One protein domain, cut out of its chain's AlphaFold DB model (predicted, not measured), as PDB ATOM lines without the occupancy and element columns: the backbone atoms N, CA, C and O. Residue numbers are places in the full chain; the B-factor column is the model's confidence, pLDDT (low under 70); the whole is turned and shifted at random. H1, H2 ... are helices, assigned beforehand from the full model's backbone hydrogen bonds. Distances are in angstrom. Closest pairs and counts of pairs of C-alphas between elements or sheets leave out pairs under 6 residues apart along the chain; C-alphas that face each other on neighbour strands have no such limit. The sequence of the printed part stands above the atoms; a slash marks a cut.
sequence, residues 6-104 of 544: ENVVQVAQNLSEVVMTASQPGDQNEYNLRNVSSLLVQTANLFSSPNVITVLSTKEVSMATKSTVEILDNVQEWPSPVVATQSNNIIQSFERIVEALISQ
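AT A GLANCE: This is residues 6 to 104 of the 544 residues of the protein "G_PROTEIN_RECEP_F2_4 domain-containing protein" of Amphimedon queenslandica (UniProt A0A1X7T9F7). Four long helices, H1, H2, H4 and H6, stand side by side in an elongated up-and-down bundle, each running against the one before it in the chain. Round the bundle they follow as H1, H2, H6, H4, with H2 and H4 near each other across the middle and H1 and H6 apart; the short helix H3 lies in the turn at one end and the short helix H5 in the turn at the other. The printed part has 99 residues with six named helices, H1 to H6 in chain order, and no named strand; the class is all helix. It is compact, with a radius of gyration of the C-alphas of 13.2 A, and the C-alphas span 39 by 22 by 16 A.

IN THESE COORDINATES: The longest helix, H4, covers residues 58 to 76 and measures 27.2 A from C-alpha 58 at (-40.687, 31.315, -18.345) to C-alpha 76. H1, residues 6 to 22, starts at C-alpha 6 at (-33.154, 41.272, -15.858) and is 24.4 A long. H2, residues 30 to 47, is 25.4 A long. H6, residues 87 to 102, is 22.5 A long and ends with C-alpha 102 at (-33.975, 22.566, -18.524). H3 is residues 50 to 53 and H5 is residues 80 to 83.

HOW THE PARTS SIT: H4 touches H1, closest at the C-alphas of Ser 16 and Ile 71, 5.5 A apart; they run the same way at a shallow tilt of 16 degrees. With residues 61 to 68 alone H4 touches H6, closest at the C-alphas of Val 61 and Leu 101, 6.7 A; they run opposite ways at a shallow tilt of 15 degrees. H2 is the hub, touching three other helices. H2 and H6 touch with the C-alphas of Ala 44 and Ile 97 closest, 4.9 A, the same way at a shallow tilt of 22 degrees. H1 and H2 are a helical hairpin, opposite ways at a shallow tilt of 14 degrees, closest at the C-alphas of Val 19 and Val 36, 6.4 A. H2 touches H5 with residues 30 to 33 alone, the closest C-alphas being those of Glu 30 and Val 82, 5.5 A. H3 is close to H6 but not clearly touching, closest at the C-alphas of Ile 53 and Ala 100, 6.8 A. In H1, H2, H4 and H6 every O i to N i+4 pair is within hydrogen-bond range; H3 and H5 are too short for such a pair.

THE WHOLE: The C-alphas farthest apart are those of Gly 26 and Thr 54, 40.3 A. The printed part has no cut. The link from H1 to H2 is short, the other links are tight, and no link is long. The mean pLDDT of the printed part is 71.6; 38 residues are under 70, among them residues 50 to 70 and 98 to 104.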
ATOM      1  N   GLU A   6     -33.329  40.225 -14.845       61.72
ATOM      2  CA  GLU A   6     -33.154  41.272 -15.858       61.72
ATOM      3  C   GLU A   6     -31.697  41.370 -16.351       61.72
ATOM      4  O   GLU A   6     -31.450  41.406 -17.557       61.72
ATOM      5  N   ASN A   7     -30.719  41.275 -15.440       69.44
ATOM      6  CA  ASN A   7     -29.296  41.288 -15.796       69.44
ATOM      7  C   ASN A   7     -28.888  40.038 -16.596       69.44
ATOM      8  O   ASN A   7     -28.009  40.115 -17.449       69.44
ATOM      9  N   VAL A   8     -29.508  38.883 -16.337       66.38
ATOM     10  CA  VAL A   8     -29.189  37.609 -17.013       66.38
ATOM     11  C   VAL A   8     -29.679  37.621 -18.461       66.38
ATOM     12  O   VAL A   8     -28.940  37.244 -19.370       66.38
ATOM     13  N   VAL A   9     -30.905  38.098 -18.688       66.56
ATOM     14  CA  VAL A   9     -31.468  38.241 -20.039       66.56
ATOM     15  C   VAL A   9     -30.678  39.262 -20.848       66.56
ATOM     16  O   VAL A   9     -30.332  38.997 -21.998       66.56
ATOM     17  N   GLN A  10     -30.326  40.392 -20.233       71.75
ATOM     18  CA  GLN A  10     -29.540  41.431 -20.888       71.75
ATOM     19  C   GLN A  10     -28.137  40.936 -21.277       71.75
ATOM     20  O   GLN A  10     -27.647  41.265 -22.354       71.75
ATOM     21  N   VAL A  11     -27.503  40.091 -20.454       71.94
ATOM     22  CA  VAL A  11     -26.223  39.449 -20.800       71.94
ATOM     23  C   VAL A  11     -26.368  38.513 -22.004       71.94
ATOM     24  O   VAL A  11     -25.532  38.570 -22.902       71.94
ATOM     25  N   ALA A  12     -27.425  37.697 -22.067       67.69
ATOM     26  CA  ALA A  12     -27.662  36.801 -23.202       67.69
ATOM     27  C   ALA A  12     -27.939  37.564 -24.513       67.69
ATOM     28  O   ALA A  12     -27.442  37.177 -25.569       67.69
ATOM     29  N   GLN A  13     -28.681  38.671 -24.444       71.25
ATOM     30  CA  GLN A  13     -28.956  39.530 -25.601       71.25
ATOM     31  C   GLN A  13     -27.702  40.258 -26.091       71.25
ATOM     32  O   GLN A  13     -27.389  40.202 -27.278       71.25
ATOM     33  N   ASN A  14     -26.947  40.873 -25.176       77.44
ATOM     34  CA  ASN A  14     -25.692  41.545 -25.512       77.44
ATOM     35  C   ASN A  14     -24.670  40.559 -26.094       77.44
ATOM     36  O   ASN A  14     -23.898  40.916 -26.980       77.44
ATOM     37  N   LEU A  15     -24.664  39.310 -25.617       76.56
ATOM     38  CA  LEU A  15     -23.814  38.270 -26.180       76.56
ATOM     39  C   LEU A  15     -24.209  37.929 -27.620       76.56
ATOM     40  O   LEU A  15     -23.321  37.831 -28.462       76.56
ATOM     41  N   SER A  16     -25.507  37.787 -27.909       75.00
ATOM     42  CA  SER A  16     -25.984  37.552 -29.280       75.00
ATOM     43  C   SER A  16     -25.535  38.677 -30.218       75.00
ATOM     44  O   SER A  16     -24.930  38.415 -31.256       75.00
ATOM     45  N   GLU A  17     -25.693  39.938 -29.805       78.50
ATOM     46  CA  GLU A  17     -25.273  41.103 -30.595       78.50
ATOM     47  C   GLU A  17     -23.753  41.139 -30.855       78.50
ATOM     48  O   GLU A  17     -23.301  41.408 -31.975       78.50
ATOM     49  N   VAL A  18     -22.944  40.806 -29.843       78.31
ATOM     50  CA  VAL A  18     -21.480  40.724 -29.975       78.31
ATOM     51  C   VAL A  18     -21.069  39.599 -30.926       78.31
ATOM     52  O   VAL A  18     -20.185  39.806 -31.760       78.31
ATOM     53  N   VAL A  19     -21.710  38.429 -30.848       75.00
ATOM     54  CA  VAL A  19     -21.416  37.310 -31.755       75.00
ATOM     55  C   VAL A  19     -21.843  37.630 -33.182       75.00
ATOM     56  O   VAL A  19     -21.074  37.365 -34.106       75.00
ATOM     57  N   MET A  20     -23.008  38.246 -33.383       77.12
ATOM     58  CA  MET A  20     -23.450  38.680 -34.712       77.12
ATOM     59  C   MET A  20     -22.463  39.663 -35.341       77.12
ATOM     60  O   MET A  20     -22.122  39.542 -36.516       77.12
ATOM     61  N   THR A  21     -21.941  40.602 -34.550       76.50
ATOM     62  CA  THR A  21     -20.938  41.563 -35.028       76.50
ATOM     63  C   THR A  21     -19.625  40.867 -35.390       76.50
ATOM     64  O   THR A  21     -19.059  41.134 -36.446       76.50
ATOM     65  N   ALA A  22     -19.168  39.924 -34.561       74.00
ATOM     66  CA  ALA A  22     -17.956  39.145 -34.818       74.00
ATOM     67  C   ALA A  22     -18.096  38.152 -35.990       74.00
ATOM     68  O   ALA A  22     -17.086  37.681 -36.508       74.00
ATOM     69  N   SER A  23     -19.328  37.836 -36.405       73.81
ATOM     70  CA  SER A  23     -19.628  36.890 -37.486       73.81
ATOM     71  C   SER A  23     -19.638  37.527 -38.878       73.81
ATOM     72  O   SER A  23     -19.857  36.827 -39.865       73.81
ATOM     73  N   GLN A  24     -19.352  38.831 -38.992       80.81
ATOM     74  CA  GLN A  24     -19.140  39.498 -40.278       80.81
ATOM     75  C   GLN A  24     -17.961  38.853 -41.040       80.81
ATOM     76  O   GLN A  24     -16.941  38.549 -40.422       80.81
ATOM     77  N   PRO A  25     -18.017  38.694 -42.379       71.31
ATOM     78  CA  PRO A  25     -17.013  37.938 -43.145       71.31
ATOM     79  C   PRO A  25     -15.552  38.398 -42.980       71.31
ATOM     80  O   PRO A  25     -14.633  37.615 -43.208       71.31
ATOM     81  N   GLY A  26     -15.317  39.660 -42.597       73.50
ATOM     82  CA  GLY A  26     -13.978  40.200 -42.322       73.50
ATOM     83  C   GLY A  26     -13.419  39.859 -40.933       73.50
ATOM     84  O   GLY A  26     -12.212  39.958 -40.722       73.50
ATOM     85  N   ASP A  27     -14.276  39.424 -40.010       77.44
ATOM     86  CA  ASP A  27     -13.972  39.231 -38.590       77.44
ATOM     87  C   ASP A  27     -13.968  37.751 -38.164       77.44
ATOM     88  O   ASP A  27     -13.611  37.436 -37.026       77.44
ATOM     89  N   GLN A  28     -14.262  36.829 -39.086       81.94
ATOM     90  CA  GLN A  28     -14.272  35.377 -38.864       81.94
ATOM     91  C   GLN A  28     -12.851  34.788 -38.767       81.94
ATOM     92  O   GLN A  28     -12.366  34.087 -39.658       81.94
ATOM     93  N   ASN A  29     -12.150  35.087 -37.675       82.56
ATOM     94  CA  ASN A  29     -10.787  34.627 -37.409       82.56
ATOM     95  C   ASN A  29     -10.662  33.929 -36.042       82.56
ATOM     96  O   ASN A  29     -11.514  34.062 -35.166       82.56
ATOM     97  N   GLU A  30      -9.574  33.184 -35.845       81.50
ATOM     98  CA  GLU A  30      -9.351  32.381 -34.632       81.50
ATOM     99  C   GLU A  30      -9.317  33.228 -33.347       81.50
ATOM    100  O   GLU A  30      -9.786  32.792 -32.295       81.50
ATOM    101  N   TYR A  31      -8.814  34.464 -33.427       83.25
ATOM    102  CA  TYR A  31      -8.760  35.381 -32.288       83.25
ATOM    103  C   TYR A  31     -10.165  35.794 -31.828       83.25
ATOM    104  O   TYR A  31     -10.491  35.692 -30.643       83.25
ATOM    105  N   ASN A  32     -11.024  36.187 -32.768       82.69
ATOM    106  CA  ASN A  32     -12.409  36.545 -32.484       82.69
ATOM    107  C   ASN A  32     -13.217  35.324 -32.030       82.69
ATOM    108  O   ASN A  32     -13.968  35.428 -31.060       82.69
ATOM    109  N   LEU A  33     -12.990  34.147 -32.624       81.56
ATOM    110  CA  LEU A  33     -13.641  32.910 -32.184       81.56
ATOM    111  C   LEU A  33     -13.263  32.538 -30.743       81.56
ATOM    112  O   LEU A  33     -14.109  32.096 -29.967       81.56
ATOM    113  N   ARG A  34     -12.003  32.745 -30.345       83.06
ATOM    114  CA  ARG A  34     -11.554  32.514 -28.966       83.06
ATOM    115  C   ARG A  34     -12.226  33.464 -27.974       83.06
ATOM    116  O   ARG A  34     -12.556  33.046 -26.864       83.06
ATOM    117  N   ASN A  35     -12.476  34.709 -28.376       83.19
ATOM    118  CA  ASN A  35     -13.224  35.668 -27.563       83.19
ATOM    119  C   ASN A  35     -14.699  35.263 -27.437       83.19
ATOM    120  O   ASN A  35     -15.216  35.229 -26.323       83.19
ATOM    121  N   VAL A  36     -15.342  34.866 -28.542       81.56
ATOM    122  CA  VAL A  36     -16.715  34.329 -28.546       81.56
ATOM    123  C   VAL A  36     -16.825  33.096 -27.646       81.56
ATOM    124  O   VAL A  36     -17.698  33.030 -26.783       81.56
ATOM    125  N   SER A  37     -15.890  32.152 -27.769       80.69
ATOM    126  CA  SER A  37     -15.835  30.951 -26.932       80.69
ATOM    127  C   SER A  37     -15.662  31.282 -25.443       80.69
ATOM    128  O   SER A  37     -16.378  30.741 -24.604       80.69
ATOM    129  N   SER A  38     -14.774  32.220 -25.097       82.69
ATOM    130  CA  SER A  38     -14.574  32.668 -23.709       82.69
ATOM    131  C   SER A  38     -15.829  33.314 -23.114       82.69
ATOM    132  O   SER A  38     -16.177  33.058 -21.958       82.69
ATOM    133  N   LEU A  39     -16.537  34.125 -23.905       80.00
ATOM    134  CA  LEU A  39     -17.790  34.746 -23.485       80.00
ATOM    135  C   LEU A  39     -18.899  33.702 -23.285       80.00
ATOM    136  O   LEU A  39     -19.621  33.766 -22.290       80.00
ATOM    137  N   LEU A  40     -18.990  32.701 -24.166       78.00
ATOM    138  CA  LEU A  40     -19.921  31.577 -24.031       78.00
ATOM    139  C   LEU A  40     -19.662  30.758 -22.762       78.00
ATOM    140  O   LEU A  40     -20.604  30.468 -22.028       78.00
ATOM    141  N   VAL A  41     -18.400  30.464 -22.440       81.31
ATOM    142  CA  VAL A  41     -18.027  29.757 -21.201       81.31
ATOM    143  C   VAL A  41     -18.432  30.558 -19.961       81.31
ATOM    144  O   VAL A  41     -18.990  30.007 -19.011       81.31
ATOM    145  N   GLN A  42     -18.174  31.869 -19.952       81.00
ATOM    146  CA  GLN A  42     -18.566  32.739 -18.835       81.00
ATOM    147  C   GLN A  42     -20.086  32.801 -18.670       81.00
ATOM    148  O   GLN A  42     -20.593  32.760 -17.549       81.00
ATOM    149  N   THR A  43     -20.805  32.827 -19.789       77.00
ATOM    150  CA  THR A  43     -22.268  32.837 -19.827       77.00
ATOM    151  C   THR A  43     -22.824  31.517 -19.304       77.00
ATOM    152  O   THR A  43     -23.658  31.519 -18.404       77.00
ATOM    153  N   ALA A  44     -22.277  30.383 -19.744       76.44
ATOM    154  CA  ALA A  44     -22.638  29.060 -19.246       76.44
ATOM    155  C   ALA A  44     -22.456  28.922 -17.729       76.44
ATOM    156  O   ALA A  44     -23.338  28.404 -17.042       76.44
ATOM    157  N   ASN A  45     -21.356  29.446 -17.183       80.25
ATOM    158  CA  ASN A  45     -21.111  29.442 -15.739       80.25
ATOM    159  C   ASN A  45     -22.107  30.328 -14.972       80.25
ATOM    160  O   ASN A  45     -22.479  30.003 -13.844       80.25
ATOM    161  N   LEU A  46     -22.552  31.432 -15.576       74.62
ATOM    162  CA  LEU A  46     -23.551  32.324 -14.993       74.62
ATOM    163  C   LEU A  46     -24.939  31.669 -14.961       74.62
ATOM    164  O   LEU A  46     -25.590  31.702 -13.918       74.62
ATOM    165  N   PHE A  47     -25.352  31.015 -16.050       70.81
ATOM    166  CA  PHE A  47     -26.610  30.259 -16.117       70.81
ATOM    167  C   PHE A  47     -26.616  29.035 -15.193       70.81
ATOM    168  O   PHE A  47     -27.636  28.745 -14.576       70.81
ATOM    169  N   SER A  48     -25.472  28.367 -15.030       72.06
ATOM    170  CA  SER A  48     -25.328  27.186 -14.162       72.06
ATOM    171  C   SER A  48     -25.269  27.520 -12.664       72.06
ATOM    172  O   SER A  48     -25.197  26.619 -11.829       72.06
ATOM    173  N   SER A  49     -25.260  28.805 -12.293       73.81
ATOM    174  CA  SER A  49     -25.200  29.210 -10.890       73.81
ATOM    175  C   SER A  49     -26.539  28.937 -10.188       73.81
ATOM    176  O   SER A  49     -27.569  29.458 -10.625       73.81
ATOM    177  N   PRO A  50     -26.561  28.199  -9.061       62.41
ATOM    178  CA  PRO A  50     -27.802  27.802  -8.386       62.41
ATOM    179  C   PRO A  50     -28.675  28.984  -7.937       62.41
ATOM    180  O   PRO A  50     -29.889  28.844  -7.840       62.41
ATOM    181  N   ASN A  51     -28.084  30.166  -7.738       61.53
ATOM    182  CA  ASN A  51     -28.809  31.390  -7.380       61.53
ATOM    183  C   ASN A  51     -29.547  32.046  -8.566       61.53
ATOM    184  O   ASN A  51     -30.383  32.917  -8.348       61.53
ATOM    185  N   VAL A  52     -29.220  31.674  -9.809       60.59
ATOM    186  CA  VAL A  52     -29.828  32.200 -11.048       60.59
ATOM    187  C   VAL A  52     -30.958  31.287 -11.528       60.59
ATOM    188  O   VAL A  52     -32.001  31.766 -11.974       60.59
ATOM    189  N   ILE A  53     -30.778  29.975 -11.354       54.94
ATOM    190  CA  ILE A  53     -31.715  28.908 -11.747       54.94
ATOM    191  C   ILE A  53     -33.094  29.073 -11.078       54.94
ATOM    192  O   ILE A  53     -34.109  28.695 -11.657       54.94
ATOM    193  N   THR A  54     -33.165  29.688  -9.894       54.78
ATOM    194  CA  THR A  54     -34.415  29.854  -9.131       54.78
ATOM    195  C   THR A  54     -35.154  31.174  -9.381       54.78
ATOM    196  O   THR A  54     -36.214  31.381  -8.796       54.78
ATOM    197  N   VAL A  55     -34.606  32.094 -10.189       59.94
ATOM    198  CA  VAL A  55     -35.087  33.494 -10.271       59.94
ATOM    199  C   VAL A  55     -35.692  33.858 -11.635       59.94
ATOM    200  O   VAL A  55     -36.400  34.856 -11.738       59.94
ATOM    201  N   LEU A  56     -35.461  33.060 -12.681       63.19
ATOM    202  CA  LEU A  56     -35.916  33.365 -14.042       63.19
ATOM    203  C   LEU A  56     -37.376  32.941 -14.281       63.19
ATOM    204  O   LEU A  56     -37.787  31.827 -13.962       63.19
ATOM    205  N   SER A  57     -38.166  33.821 -14.895       62.19
ATOM    206  CA  SER A  57     -39.512  33.510 -15.386       62.19
ATOM    207  C   SER A  57     -39.476  32.761 -16.728       62.19
ATOM    208  O   SER A  57     -38.510  32.831 -17.489       62.19
ATOM    209  N   THR A  58     -40.573  32.084 -17.087       59.62
ATOM    210  CA  THR A  58     -40.687  31.315 -18.345       59.62
ATOM    211  C   THR A  58     -40.408  32.161 -19.597       59.62
ATOM    212  O   THR A  58     -39.835  31.667 -20.568       59.62
ATOM    213  N   LYS A  59     -40.777  33.451 -19.581       60.47
ATOM    214  CA  LYS A  59     -40.536  34.387 -20.692       60.47
ATOM    215  C   LYS A  59     -39.051  34.724 -20.842       60.47
ATOM    216  O   LYS A  59     -38.554  34.816 -21.961       60.47
ATOM    217  N   GLU A  60     -38.353  34.890 -19.726       67.56
ATOM    218  CA  GLU A  60     -36.928  35.225 -19.686       67.56
ATOM    219  C   GLU A  60     -36.072  34.036 -20.120       67.56
ATOM    220  O   GLU A  60     -35.130  34.208 -20.889       67.56
ATOM    221  N   VAL A  61     -36.464  32.817 -19.744       65.06
ATOM    222  CA  VAL A  61     -35.818  31.600 -20.252       65.06
ATOM    223  C   VAL A  61     -36.079  31.411 -21.739       65.06
ATOM    224  O   VAL A  61     -35.140  31.134 -22.480       65.06
ATOM    225  N   SER A  62     -37.307  31.626 -22.221       60.16
ATOM    226  CA  SER A  62     -37.579  31.577 -23.663       60.16
ATOM    227  C   SER A  62     -36.698  32.552 -24.448       60.16
ATOM    228  O   SER A  62     -36.208  32.205 -25.519       60.16
ATOM    229  N   MET A  63     -36.485  33.758 -23.914       65.06
ATOM    230  CA  MET A  63     -35.662  34.789 -24.543       65.06
ATOM    231  C   MET A  63     -34.174  34.428 -24.513       65.06
ATOM    232  O   MET A  63     -33.520  34.484 -25.549       65.06
ATOM    233  N   ALA A  64     -33.663  33.981 -23.363       65.62
ATOM    234  CA  ALA A  64     -32.285  33.519 -23.223       65.62
ATOM    235  C   ALA A  64     -31.988  32.313 -24.124       65.62
ATOM    236  O   ALA A  64     -30.926  32.249 -24.740       65.62
ATOM    237  N   THR A  65     -32.940  31.384 -24.255       64.75
ATOM    238  CA  THR A  65     -32.763  30.213 -25.121       64.75
ATOM    239  C   THR A  65     -32.740  30.619 -26.591       64.75
ATOM    240  O   THR A  65     -31.870  30.160 -27.320       64.75
ATOM    241  N   LYS A  66     -33.621  31.535 -27.016       64.19
ATOM    242  CA  LYS A  66     -33.619  32.051 -28.391       64.19
ATOM    243  C   LYS A  66     -32.299  32.744 -28.743       64.19
ATOM    244  O   LYS A  66     -31.701  32.432 -29.764       64.19
ATOM    245  N   SER A  67     -31.805  33.626 -27.872       68.06
ATOM    246  CA  SER A  67     -30.504  34.281 -28.077       68.06
ATOM    247  C   SER A  67     -29.343  33.284 -28.089       68.06
ATOM    248  O   SER A  67     -28.389  33.461 -28.832       68.06
ATOM    249  N   THR A  68     -29.431  32.213 -27.297       67.69
ATOM    250  CA  THR A  68     -28.436  31.134 -27.303       67.69
ATOM    251  C   THR A  68     -28.426  30.415 -28.655       67.69
ATOM    252  O   THR A  68     -27.365  30.255 -29.246       67.69
ATOM    253  N   VAL A  69     -29.587  30.038 -29.200       65.38
ATOM    254  CA  VAL A  69     -29.659  29.357 -30.506       65.38
ATOM    255  C   VAL A  69     -29.171  30.255 -31.650       65.38
ATOM    256  O   VAL A  69     -28.392  29.798 -32.483       65.38
ATOM    257  N   GLU A  70     -29.528  31.539 -31.641       68.94
ATOM    258  CA  GLU A  70     -29.063  32.525 -32.628       68.94
ATOM    259  C   GLU A  70     -27.527  32.645 -32.659       68.94
ATOM    260  O   GLU A  70     -26.924  32.752 -33.725       68.94
ATOM    261  N   ILE A  71     -26.860  32.553 -31.504       71.62
ATOM    262  CA  ILE A  71     -25.391  32.525 -31.429       71.62
ATOM    263  C   ILE A  71     -24.817  31.294 -32.144       71.62
ATOM    264  O   ILE A  71     -23.804  31.406 -32.834       71.62
ATOM    265  N   LEU A  72     -25.442  30.123 -31.983       68.75
ATOM    266  CA  LEU A  72     -24.963  28.878 -32.588       68.75
ATOM    267  C   LEU A  72     -25.085  28.910 -34.113       68.75
ATOM    268  O   LEU A  72     -24.146  28.508 -34.798       68.75
ATOM    269  N   ASP A  73     -26.206  29.424 -34.618       67.25
ATOM    270  CA  ASP A  73     -26.470  29.548 -36.054       67.25
ATOM    271  C   ASP A  73     -25.420  30.450 -36.722       67.25
ATOM    272  O   ASP A  73     -24.770  30.066 -37.692       67.25
ATOM    273  N   ASN A  74     -25.121  31.593 -36.096       73.12
ATOM    274  CA  ASN A  74     -24.089  32.509 -36.579       73.12
ATOM    275  C   ASN A  74     -22.675  31.903 -36.544       73.12
ATOM    276  O   ASN A  74     -21.891  32.130 -37.461       73.12
ATOM    277  N   VAL A  75     -22.325  31.126 -35.511       73.06
ATOM    278  CA  VAL A  75     -21.007  30.464 -35.418       73.06
ATOM    279  C   VAL A  75     -20.876  29.308 -36.418       73.06
ATOM    280  O   VAL A  75     -19.772  29.034 -36.891       73.06
ATOM    281  N   GLN A  76     -21.977  28.639 -36.775       70.88
ATOM    282  CA  GLN A  76     -21.980  27.550 -37.755       70.88
ATOM    283  C   GLN A  76     -21.602  28.026 -39.168       70.88
ATOM    284  O   GLN A  76     -21.026  27.254 -39.936       70.88
ATOM    285  N   GLU A  77     -21.872  29.288 -39.504       73.75
ATOM    286  CA  GLU A  77     -21.512  29.872 -40.802       73.75
ATOM    287  C   GLU A  77     -20.017  30.219 -40.938       73.75
ATOM    288  O   GLU A  77     -19.559  30.582 -42.024       73.75
ATOM    289  N   TRP A  78     -19.223  30.096 -39.867       75.62
ATOM    290  CA  TRP A  78     -17.791  30.395 -39.906       75.62
ATOM    291  C   TRP A  78     -16.998  29.288 -40.630       75.62
ATOM    292  O   TRP A  78     -17.395  28.119 -40.635       75.62
ATOM    293  N   PRO A  79     -15.813  29.594 -41.196       74.00
ATOM    294  CA  PRO A  79     -15.007  28.610 -41.906       74.00
ATOM    295  C   PRO A  79     -14.610  27.431 -41.006       74.00
ATOM    296  O   PRO A  79     -14.036  27.619 -39.930       74.00
ATOM    297  N   SER A  80     -14.827  26.199 -41.480       72.19
ATOM    298  CA  SER A  80     -14.588  24.964 -40.712       72.19
ATOM    299  C   SER A  80     -13.193  24.849 -40.061       72.19
ATOM    300  O   SER A  80     -13.123  24.388 -38.920       72.19
ATOM    301  N   PRO A  81     -12.083  25.292 -40.699       66.00
ATOM    302  CA  PRO A  81     -10.759  25.276 -40.067       66.00
ATOM    303  C   PRO A  81     -10.654  26.198 -38.846       66.00
ATOM    304  O   PRO A  81      -9.915  25.898 -37.914       66.00
ATOM    305  N   VAL A  82     -11.398  27.309 -38.844       69.56
ATOM    306  CA  VAL A  82     -11.417  28.285 -37.749       69.56
ATOM    307  C   VAL A  82     -12.241  27.726 -36.591       69.56
ATOM    308  O   VAL A  82     -11.750  27.682 -35.463       69.56
ATOM    309  N   VAL A  83     -13.439  27.197 -36.874       72.44
ATOM    310  CA  VAL A  83     -14.366  26.633 -35.870       72.44
ATOM    311  C   VAL A  83     -13.771  25.434 -35.128       72.44
ATOM    312  O   VAL A  83     -13.963  25.294 -33.917       72.44
ATOM    313  N   ALA A  84     -12.986  24.596 -35.814       70.88
ATOM    314  CA  ALA A  84     -12.361  23.414 -35.222       70.88
ATOM    315  C   ALA A  84     -11.512  23.733 -33.974       70.88
ATOM    316  O   ALA A  84     -11.501  22.938 -33.033       70.88
ATOM    317  N   THR A  85     -10.872  24.909 -33.926       73.00
ATOM    318  CA  THR A  85      -9.958  25.315 -32.840       73.00
ATOM    319  C   THR A  85     -10.642  25.499 -31.481       73.00
ATOM    320  O   THR A  85     -10.008  25.280 -30.449       73.00
ATOM    321  N   GLN A  86     -11.925  25.881 -31.458       76.44
ATOM    322  CA  GLN A  86     -12.695  26.146 -30.228       76.44
ATOM    323  C   GLN A  86     -13.981  25.312 -30.111       76.44
ATOM    324  O   GLN A  86     -14.739  25.486 -29.157       76.44
ATOM    325  N   SER A  87     -14.208  24.381 -31.041       72.06
ATOM    326  CA  SER A  87     -15.406  23.533 -31.128       72.06
ATOM    327  C   SER A  87     -15.802  22.878 -29.795       72.06
ATOM    328  O   SER A  87     -16.933  23.042 -29.348       72.06
ATOM    329  N   ASN A  88     -14.861  22.230 -29.100       70.88
ATOM    330  CA  ASN A  88     -15.120  21.580 -27.809       70.88
ATOM    331  C   ASN A  88     -15.602  22.558 -26.727       70.88
ATOM    332  O   ASN A  88     -16.532  22.246 -25.985       70.88
ATOM    333  N   ASN A  89     -14.997  23.745 -26.640       73.31
ATOM    334  CA  ASN A  89     -15.366  24.749 -25.638       73.31
ATOM    335  C   ASN A  89     -16.745  25.346 -25.932       73.31
ATOM    336  O   ASN A  89     -17.517  25.616 -25.013       73.31
ATOM    337  N   ILE A  90     -17.054  25.544 -27.216       73.62
ATOM    338  CA  ILE A  90     -18.347  26.046 -27.676       73.62
ATOM    339  C   ILE A  90     -19.437  25.021 -27.340       73.62
ATOM    340  O   ILE A  90     -20.369  25.360 -26.615       73.62
ATOM    341  N   ILE A  91     -19.271  23.758 -27.748       70.12
ATOM    342  CA  ILE A  91     -20.243  22.678 -27.495       70.12
ATOM    343  C   ILE A  91     -20.500  22.498 -25.993       70.12
ATOM    344  O   ILE A  91     -21.649  22.533 -25.566       70.12
ATOM    345  N   GLN A  92     -19.449  22.407 -25.172       74.12
ATOM    346  CA  GLN A  92     -19.606  22.251 -23.718       74.12
ATOM    347  C   GLN A  92     -20.311  23.443 -23.059       74.12
ATOM    348  O   GLN A  92     -21.039  23.275 -22.080       74.12
ATOM    349  N   SER A  93     -20.096  24.659 -23.568       77.62
ATOM    350  CA  SER A  93     -20.790  25.849 -23.064       77.62
ATOM    351  C   SER A  93     -22.278  25.791 -23.394       77.62
ATOM    352  O   SER A  93     -23.104  26.074 -22.530       77.62
ATOM    353  N   PHE A  94     -22.620  25.367 -24.612       74.00
ATOM    354  CA  PHE A  94     -24.002  25.176 -25.039       74.00
ATOM    355  C   PHE A  94     -24.721  24.098 -24.231       74.00
ATOM    356  O   PHE A  94     -25.812  24.357 -23.729       74.00
ATOM    357  N   GLU A  95     -24.098  22.934 -24.038       69.12
ATOM    358  CA  GLU A  95     -24.661  21.852 -23.222       69.12
ATOM    359  C   GLU A  95     -24.984  22.329 -21.804       69.12
ATOM    360  O   GLU A  95     -26.095  22.119 -21.324       69.12
ATOM    361  N   ARG A  96     -24.063  23.063 -21.167       72.88
ATOM    362  CA  ARG A  96     -24.275  23.619 -19.821       72.88
ATOM    363  C   ARG A  96     -25.381  24.666 -19.767       72.88
ATOM    364  O   ARG A  96     -26.160  24.668 -18.818       72.88
ATOM    365  N   ILE A  97     -25.459  25.562 -20.756       73.25
ATOM    366  CA  ILE A  97     -26.541  26.557 -20.825       73.25
ATOM    367  C   ILE A  97     -27.884  25.834 -20.951       73.25
ATOM    368  O   ILE A  97     -28.811  26.126 -20.201       73.25
ATOM    369  N   VAL A  98     -27.982  24.849 -21.842       69.56
ATOM    370  CA  VAL A  98     -29.211  24.079 -22.065       69.56
ATOM    371  C   VAL A  98     -29.601  23.274 -20.823       69.56
ATOM    372  O   VAL A  98     -30.757  23.316 -20.408       69.56
ATOM    373  N   GLU A  99     -28.655  22.598 -20.172       68.75
ATOM    374  CA  GLU A  99     -28.894  21.841 -18.937       68.75
ATOM    375  C   GLU A  99     -29.380  22.744 -17.788       68.75
ATOM    376  O   GLU A  99     -30.345  22.421 -17.085       68.75
ATOM    377  N   ALA A 100     -28.782  23.929 -17.640       68.44
ATOM    378  CA  ALA A 100     -29.210  24.929 -16.665       68.44
ATOM    379  C   ALA A 100     -30.624  25.474 -16.949       68.44
ATOM    380  O   ALA A 100     -31.397  25.717 -16.022       68.44
ATOM    381  N   LEU A 101     -30.993  25.636 -18.223       65.19
ATOM    382  CA  LEU A 101     -32.332  26.083 -18.614       65.19
ATOM    383  C   LEU A 101     -33.386  24.979 -18.427       65.19
ATOM    384  O   LEU A 101     -34.502  25.274 -18.013       65.19
ATOM    385  N   ILE A 102     -33.047  23.707 -18.665       59.88
ATOM    386  CA  ILE A 102     -33.975  22.566 -18.524       59.88
ATOM    387  C   ILE A 102     -34.218  22.193 -17.050       59.88
ATOM    388  O   ILE A 102     -35.288  21.686 -16.700       59.88
ATOM    389  N   SER A 103     -33.241  22.438 -16.175       61.47
ATOM    390  CA  SER A 103     -33.280  22.012 -14.771       61.47
ATOM    391  C   SER A 103     -34.168  22.863 -13.848       61.47
ATOM    392  O   SER A 103     -34.369  22.460 -12.701       61.47
ATOM    393  N   GLN A 104     -34.771  23.976 -14.297       61.03
ATOM    394  CA  GLN A 104     -35.627  24.779 -13.404       61.03
ATOM    395  C   GLN A 104     -36.980  24.095 -13.106       61.03
ATOM    396  O   GLN A 104     -37.552  23.359 -13.915       61.03
TER     397      GLN A 104